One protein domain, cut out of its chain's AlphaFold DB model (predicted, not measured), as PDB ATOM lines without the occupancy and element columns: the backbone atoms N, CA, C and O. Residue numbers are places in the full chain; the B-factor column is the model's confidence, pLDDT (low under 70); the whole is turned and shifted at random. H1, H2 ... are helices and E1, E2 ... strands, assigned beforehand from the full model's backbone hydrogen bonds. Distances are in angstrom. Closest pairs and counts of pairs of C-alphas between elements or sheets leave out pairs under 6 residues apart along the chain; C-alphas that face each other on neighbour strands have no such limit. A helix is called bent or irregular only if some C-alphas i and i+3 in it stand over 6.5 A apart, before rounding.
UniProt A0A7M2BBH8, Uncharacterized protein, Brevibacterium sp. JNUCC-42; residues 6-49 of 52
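This is residues 6 to 49 of the 52 residues of an uncharacterized protein of Brevibacterium sp. JNUCC-42 (UniProt A0A7M2BBH8). Picture a wide, open V lying nearly flat: one arm is a small two-stranded hairpin, E1 and E2, with the link that follows it, and the other arm is the single long helix H1. The arms meet at the corner where the link, residues 17 to 23, runs into H1, and the space between the hairpin and the helix is empty. The printed part has 44 residues, with two named strands and then one named helix along the chain, E1, E2, H1; the sheet has the order E1 - E2, antiparallel, and the class is mixed, helices and strands. The whole is extended, with a radius of gyration of the C-alphas of 18.0 A, and the C-alphas span 49 by 30 by 7 A.

Start at the sheet. Find C-alpha 6 at (151.259, 129.787, 108.705), where strand E1 begins; it covers residues 6 to 9 and measures 10.1 A from first to last C-alpha. Strand E2 covers residues 12 to 16 and measures 12.8 A; look for its last C-alpha, Ile 16, at (147.315, 125.388, 109.701). Then go to C-alpha 24 at (140.435, 108.601, 97.277), where helix H1 begins; from there its residues 24 to 47 run 34.3 A to C-alpha 47 at (108.069, 117.436, 104.447).

Look first at E1 and E2, a hairpin of antiparallel neighbour strands with 154 degrees between their N-to-C directions. Among the C-alphas that face each other are those of Thr 6 and Asn 15, 4.6 A apart, and those of Gln 8 and Ile 13, 4.7 A apart. On the backbone, N 7 and O 14 are within hydrogen-bond range at 2.9 A, and so are N 14 and O 7 at 2.8 A. A tight link of 2 residues joins the two strands. From E2 a short link of 7 residues takes you to H1. E1 and H1 are apart, with no C-alpha of the one within 8 A of the other. In H1, which is not bent, every O i to N i+4 pair is within hydrogen-bond range.

The two C-alphas farthest apart are those of Gln 11 and Ala 47, at 49.6 A, and the outline is flat. Residues 8 to 13 stand free, and so do residues 18 to 49, of which 24 to 47 belong to H1: no C-alpha 8 or more apart along the chain comes within 10 A of them. The printed part has no cut, and neither of its two links is long. The mean pLDDT of the printed part is 94.8, and no printed residue is under 70.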
ATOM      1  N   THR A   6     151.224 128.902 107.541       94.12
ATOM      2  CA  THR A   6     151.259 129.787 108.705       94.12
ATOM      3  C   THR A   6     150.781 131.162 108.263       94.12
ATOM      4  O   THR A   6     151.298 131.711 107.293       94.12
ATOM      5  N   ILE A   7     149.785 131.702 108.959       95.69
ATOM      6  CA  ILE A   7     149.230 133.038 108.726       95.69
ATOM      7  C   ILE A   7     149.545 133.882 109.958       95.69
ATOM      8  O   ILE A   7     149.342 133.425 111.084       95.69
ATOM      9  N   GLN A   8     150.036 135.104 109.759       96.12
ATOM     10  CA  GLN A   8     150.232 136.063 110.844       96.12
ATOM     11  C   GLN A   8     149.209 137.193 110.734       96.12
ATOM     12  O   GLN A   8     149.126 137.854 109.701       96.12
ATOM     13  N   ASP A   9     148.469 137.421 111.816       94.69
ATOM     14  CA  ASP A   9     147.525 138.528 111.970       94.69
ATOM     15  C   ASP A   9     147.922 139.369 113.190       94.69
ATOM     16  O   ASP A   9     147.709 138.988 114.346       94.69
ATOM     17  N   GLY A  10     148.610 140.486 112.934       95.00
ATOM     18  CA  GLY A  10     149.228 141.312 113.969       95.00
ATOM     19  C   GLY A  10     150.246 140.523 114.800       95.00
ATOM     20  O   GLY A  10     151.324 140.174 114.313       95.00
ATOM     21  N   GLN A  11     149.902 140.261 116.064       95.88
ATOM     22  CA  GLN A  11     150.708 139.458 116.998       95.88
ATOM     23  C   GLN A  11     150.288 137.978 117.047       95.88
ATOM     24  O   GLN A  11     150.957 137.173 117.693       95.88
ATOM     25  N   THR A  12     149.196 137.604 116.379       95.94
ATOM     26  CA  THR A  12     148.679 136.234 116.371       95.94
ATOM     27  C   THR A  12     149.326 135.431 115.251       95.94
ATOM     28  O   THR A  12     149.333 135.859 114.097       95.94
ATOM     29  N   ILE A  13     149.825 134.238 115.576       96.06
ATOM     30  CA  ILE A  13     150.342 133.270 114.603       96.06
ATOM     31  C   ILE A  13     149.362 132.100 114.528       96.06
ATOM     32  O   ILE A  13     149.185 131.362 115.498       96.06
ATOM     33  N   VAL A  14     148.741 131.919 113.366       95.31
ATOM     34  CA  VAL A  14     147.849 130.799 113.068       95.31
ATOM     35  C   VAL A  14     148.625 129.759 112.277       95.31
ATOM     36  O   VAL A  14     149.084 130.027 111.170       95.31
ATOM     37  N   ASN A  15     148.756 128.560 112.837       94.31
ATOM     38  CA  ASN A  15     149.405 127.430 112.183       94.31
ATOM     39  C   ASN A  15     148.344 126.444 111.685       94.31
ATOM     40  O   ASN A  15     147.654 125.810 112.482       94.31
ATOM     41  N   ILE A  16     148.220 126.317 110.371       91.94
ATOM     42  CA  ILE A  16     147.315 125.388 109.701       91.94
ATOM     43  C   ILE A  16     148.055 124.063 109.531       91.94
ATOM     44  O   ILE A  16     149.143 124.003 108.956       91.94
ATOM     45  N   VAL A  17     147.475 122.990 110.059       92.06
ATOM     46  CA  VAL A  17     148.001 121.628 109.933       92.06
ATOM     47  C   VAL A  17     147.228 120.934 108.820       92.06
ATOM     48  O   VAL A  17     145.998 120.916 108.859       92.06
ATOM     49  N   ALA A  18     147.940 120.362 107.845       87.31
ATOM     50  CA  ALA A  18     147.302 119.540 106.826       87.31
ATOM     51  C   ALA A  18     146.581 118.368 107.508       87.31
ATOM     52  O   ALA A  18     147.144 117.760 108.429       87.31
ATOM     53  N   PRO A  19     145.359 118.023 107.077       82.88
ATOM     54  CA  PRO A  19     144.727 116.805 107.547       82.88
ATOM     55  C   PRO A  19     145.613 115.595 107.201       82.88
ATOM     56  O   PRO A  19     146.389 115.652 106.239       82.88
ATOM     57  N   PRO A  20     145.519 114.493 107.965       86.81
ATOM     58  CA  PRO A  20     146.174 113.246 107.598       86.81
ATOM     59  C   PRO A  20     145.860 112.876 106.141       86.81
ATOM     60  O   PRO A  20     144.745 113.140 105.680       86.81
ATOM     61  N   PRO A  21     146.814 112.280 105.402       88.06
ATOM     62  CA  PRO A  21     146.549 111.842 104.042       88.06
ATOM     63  C   PRO A  21     145.396 110.836 104.056       88.06
ATOM     64  O   PRO A  21     145.422 109.870 104.812       88.06
ATOM     65  N   MET A  22     144.396 111.095 103.219       92.00
ATOM     66  CA  MET A  22     143.242 110.223 103.011       92.00
ATOM     67  C   MET A  22     143.340 109.586 101.631       92.00
ATOM     68  O   MET A  22     143.776 110.252 100.683       92.00
ATOM     69  N   THR A  23     142.906 108.334 101.501       95.31
ATOM     70  CA  THR A  23     142.768 107.704 100.181       95.31
ATOM     71  C   THR A  23     141.606 108.326  99.403       95.31
ATOM     72  O   THR A  23     140.745 109.006  99.973       95.31
ATOM     73  N   GLU A  24     141.556 108.113  98.088       95.31
ATOM     74  CA  GLU A  24     140.435 108.601  97.277       95.31
ATOM     75  C   GLU A  24     139.112 107.950  97.704       95.31
ATOM     76  O   GLU A  24     138.095 108.633  97.809       95.31
ATOM     77  N   GLU A  25     139.126 106.669  98.077       95.56
ATOM     78  CA  GLU A  25     137.941 105.962  98.572       95.56
ATOM     79  C   GLU A  25     137.408 106.573  99.876       95.56
ATOM     80  O   GLU A  25     136.191 106.691 100.067       95.56
ATOM     81  N   GLU A  26     138.303 106.982 100.780       95.75
ATOM     82  CA  GLU A  26     137.938 107.654 102.028       95.75
ATOM     83  C   GLU A  26     137.351 109.043 101.768       95.75
ATOM     84  O   GLU A  26     136.325 109.396 102.355       95.75
ATOM     85  N   LYS A  27     137.952 109.818 100.856       94.19
ATOM     86  CA  LYS A  27     137.419 111.126 100.444       94.19
ATOM     87  C   LYS A  27     136.028 110.983  99.845       94.19
ATOM     88  O   LYS A  27     135.107 111.696 100.243       94.19
ATOM     89  N   GLU A  28     135.846 110.034  98.933       97.38
ATOM     90  CA  GLU A  28     134.545 109.774  98.331       97.38
ATOM     91  C   GLU A  28     133.498 109.358  99.364       97.38
ATOM     92  O   GLU A  28     132.341 109.771  99.276       97.38
ATOM     93  N   LYS A  29     133.883 108.539 100.352       97.00
ATOM     94  CA  LYS A  29     132.984 108.156 101.442       97.00
ATOM     95  C   LYS A  29     132.514 109.388 102.210       97.00
ATOM     96  O   LYS A  29     131.310 109.564 102.370       97.00
ATOM     97  N   VAL A  30     133.438 110.263 102.605       95.44
ATOM     98  CA  VAL A  30     133.103 111.511 103.300       95.44
ATOM     99  C   VAL A  30     132.165 112.380 102.458       95.44
ATOM    100  O   VAL A  30     131.151 112.855 102.965       95.44
ATOM    101  N   LEU A  31     132.438 112.544 101.161       96.69
ATOM    102  CA  LEU A  31     131.575 113.320 100.263       96.69
ATOM    103  C   LEU A  31     130.164 112.727 100.147       96.69
ATOM    104  O   LEU A  31     129.181 113.469 100.194       96.69
ATOM    105  N   ARG A  32     130.047 111.397 100.045       97.94
ATOM    106  CA  ARG A  32     128.750 110.703 100.047       97.94
ATOM    107  C   ARG A  32     127.999 110.915 101.359       97.94
ATOM    108  O   ARG A  32     126.796 111.160 101.320       97.94
ATOM    109  N   ASP A  33     128.690 110.870 102.493       98.00
ATOM    110  CA  ASP A  33     128.080 111.074 103.810       98.00
ATOM    111  C   ASP A  33     127.516 112.498 103.948       98.00
ATOM    112  O   ASP A  33     126.352 112.665 104.324       98.00
ATOM    113  N   TYR A  34     128.279 113.524 103.545       97.88
ATOM    114  CA  TYR A  34     127.797 114.913 103.512       97.88
ATOM    115  C   TYR A  34     126.610 115.097 102.565       97.88
ATOM    116  O   TYR A  34     125.620 115.731 102.933       97.88
ATOM    117  N   HIS A  35     126.681 114.523 101.362       97.75
ATOM    118  CA  HIS A  35     125.593 114.578 100.390       97.75
ATOM    119  C   HIS A  35     124.308 113.949 100.949       97.75
ATOM    120  O   HIS A  35     123.235 114.550 100.884       97.75
ATOM    121  N   ASN A  36     124.417 112.765 101.553       98.19
ATOM    122  CA  ASN A  36     123.285 112.060 102.145       98.19
ATOM    123  C   ASN A  36     122.679 112.838 103.318       98.19
ATOM    124  O   ASN A  36     121.454 112.962 103.397       98.19
ATOM    125  N   ALA A  37     123.515 113.398 104.198       98.19
ATOM    126  CA  ALA A  37     123.064 114.225 105.313       98.19
ATOM    127  C   ALA A  37     122.343 115.492 104.826       98.19
ATOM    128  O   ALA A  37     121.239 115.788 105.284       98.19
ATOM    129  N   GLY A  38     122.919 116.198 103.846       97.44
ATOM    130  CA  GLY A  38     122.310 117.384 103.240       97.44
ATOM    131  C   GLY A  38     120.940 117.083 102.632       97.44
ATOM    132  O   GLY A  38     119.958 117.762 102.934       97.44
ATOM    133  N   TRP A  39     120.825 116.002 101.858       97.62
ATOM    134  CA  TRP A  39     119.540 115.588 101.293       97.62
ATOM    135  C   TRP A  39     118.526 115.144 102.339       97.62
ATOM    136  O   TRP A  39     117.335 115.407 102.172       97.62
ATOM    137  N   ALA A  40     118.959 114.477 103.409       97.81
ATOM    138  CA  ALA A  40     118.071 114.111 104.508       97.81
ATOM    139  C   ALA A  40     117.472 115.361 105.173       97.81
ATOM    140  O   ALA A  40     116.271 115.395 105.455       97.81
ATOM    141  N   ILE A  41     118.280 116.409 105.352       97.19
ATOM    142  CA  ILE A  41     117.829 117.701 105.877       97.19
ATOM    143  C   ILE A  41     116.826 118.350 104.916       97.19
ATOM    144  O   ILE A  41     115.722 118.683 105.341       97.19
ATOM    145  N   ILE A  42     117.156 118.462 103.624       96.81
ATOM    146  CA  ILE A  42     116.263 119.054 102.610       96.81
ATOM    147  C   ILE A  42     114.918 118.319 102.571       96.81
ATOM    148  O   ILE A  42     113.865 118.951 102.624       96.81
ATOM    149  N   LYS A  43     114.933 116.980 102.547       96.06
ATOM    150  CA  LYS A  43     113.707 116.164 102.570       96.06
ATOM    151  C   LYS A  43     112.870 116.424 103.822       96.06
ATOM    152  O   LYS A  43     111.650 116.524 103.726       96.06
ATOM    153  N   SER A  44     113.514 116.552 104.983       96.62
ATOM    154  CA  SER A  44     112.844 116.868 106.249       96.62
ATOM    155  C   SER A  44     112.201 118.257 106.231       96.62
ATOM    156  O   SER A  44     111.068 118.414 106.683       96.62
ATOM    157  N   LEU A  45     112.885 119.259 105.675       96.44
ATOM    158  CA  LEU A  45     112.363 120.622 105.540       96.44
ATOM    159  C   LEU A  45     111.185 120.679 104.564       96.44
ATOM    160  O   LEU A  45     110.131 121.211 104.911       96.44
ATOM    161  N   HIS A  46     111.314 120.026 103.409       94.06
ATOM    162  CA  HIS A  46     110.237 119.915 102.431       94.06
ATOM    163  C   HIS A  46     108.996 119.222 103.019       94.06
ATOM    164  O   HIS A  46     107.879 119.706 102.860       94.06
ATOM    165  N   ALA A  47     109.172 118.126 103.770       93.00
ATOM    166  CA  ALA A  47     108.069 117.436 104.447       93.00
ATOM    167  C   ALA A  47     107.356 118.310 105.498       93.00
ATOM    168  O   ALA A  47     106.186 118.084 105.798       93.00
ATOM    169  N   LYS A  48     108.043 119.321 106.041       94.44
ATOM    170  CA  LYS A  48     107.482 120.314 106.970       94.44
ATOM    171  C   LYS A  48     106.854 121.518 106.260       94.44
ATOM    172  O   LYS A  48     106.425 122.447 106.936       94.44
ATOM    173  N   GLY A  49     106.812 121.525 104.925       91.06
ATOM    174  CA  GLY A  49     106.304 122.648 104.133       91.06
ATOM    175  C   GLY A  49     107.213 123.880 104.159       91.06
ATOM    176  O   GLY A  49     106.770 124.974 103.821       91.06
TER     177      GLY A  49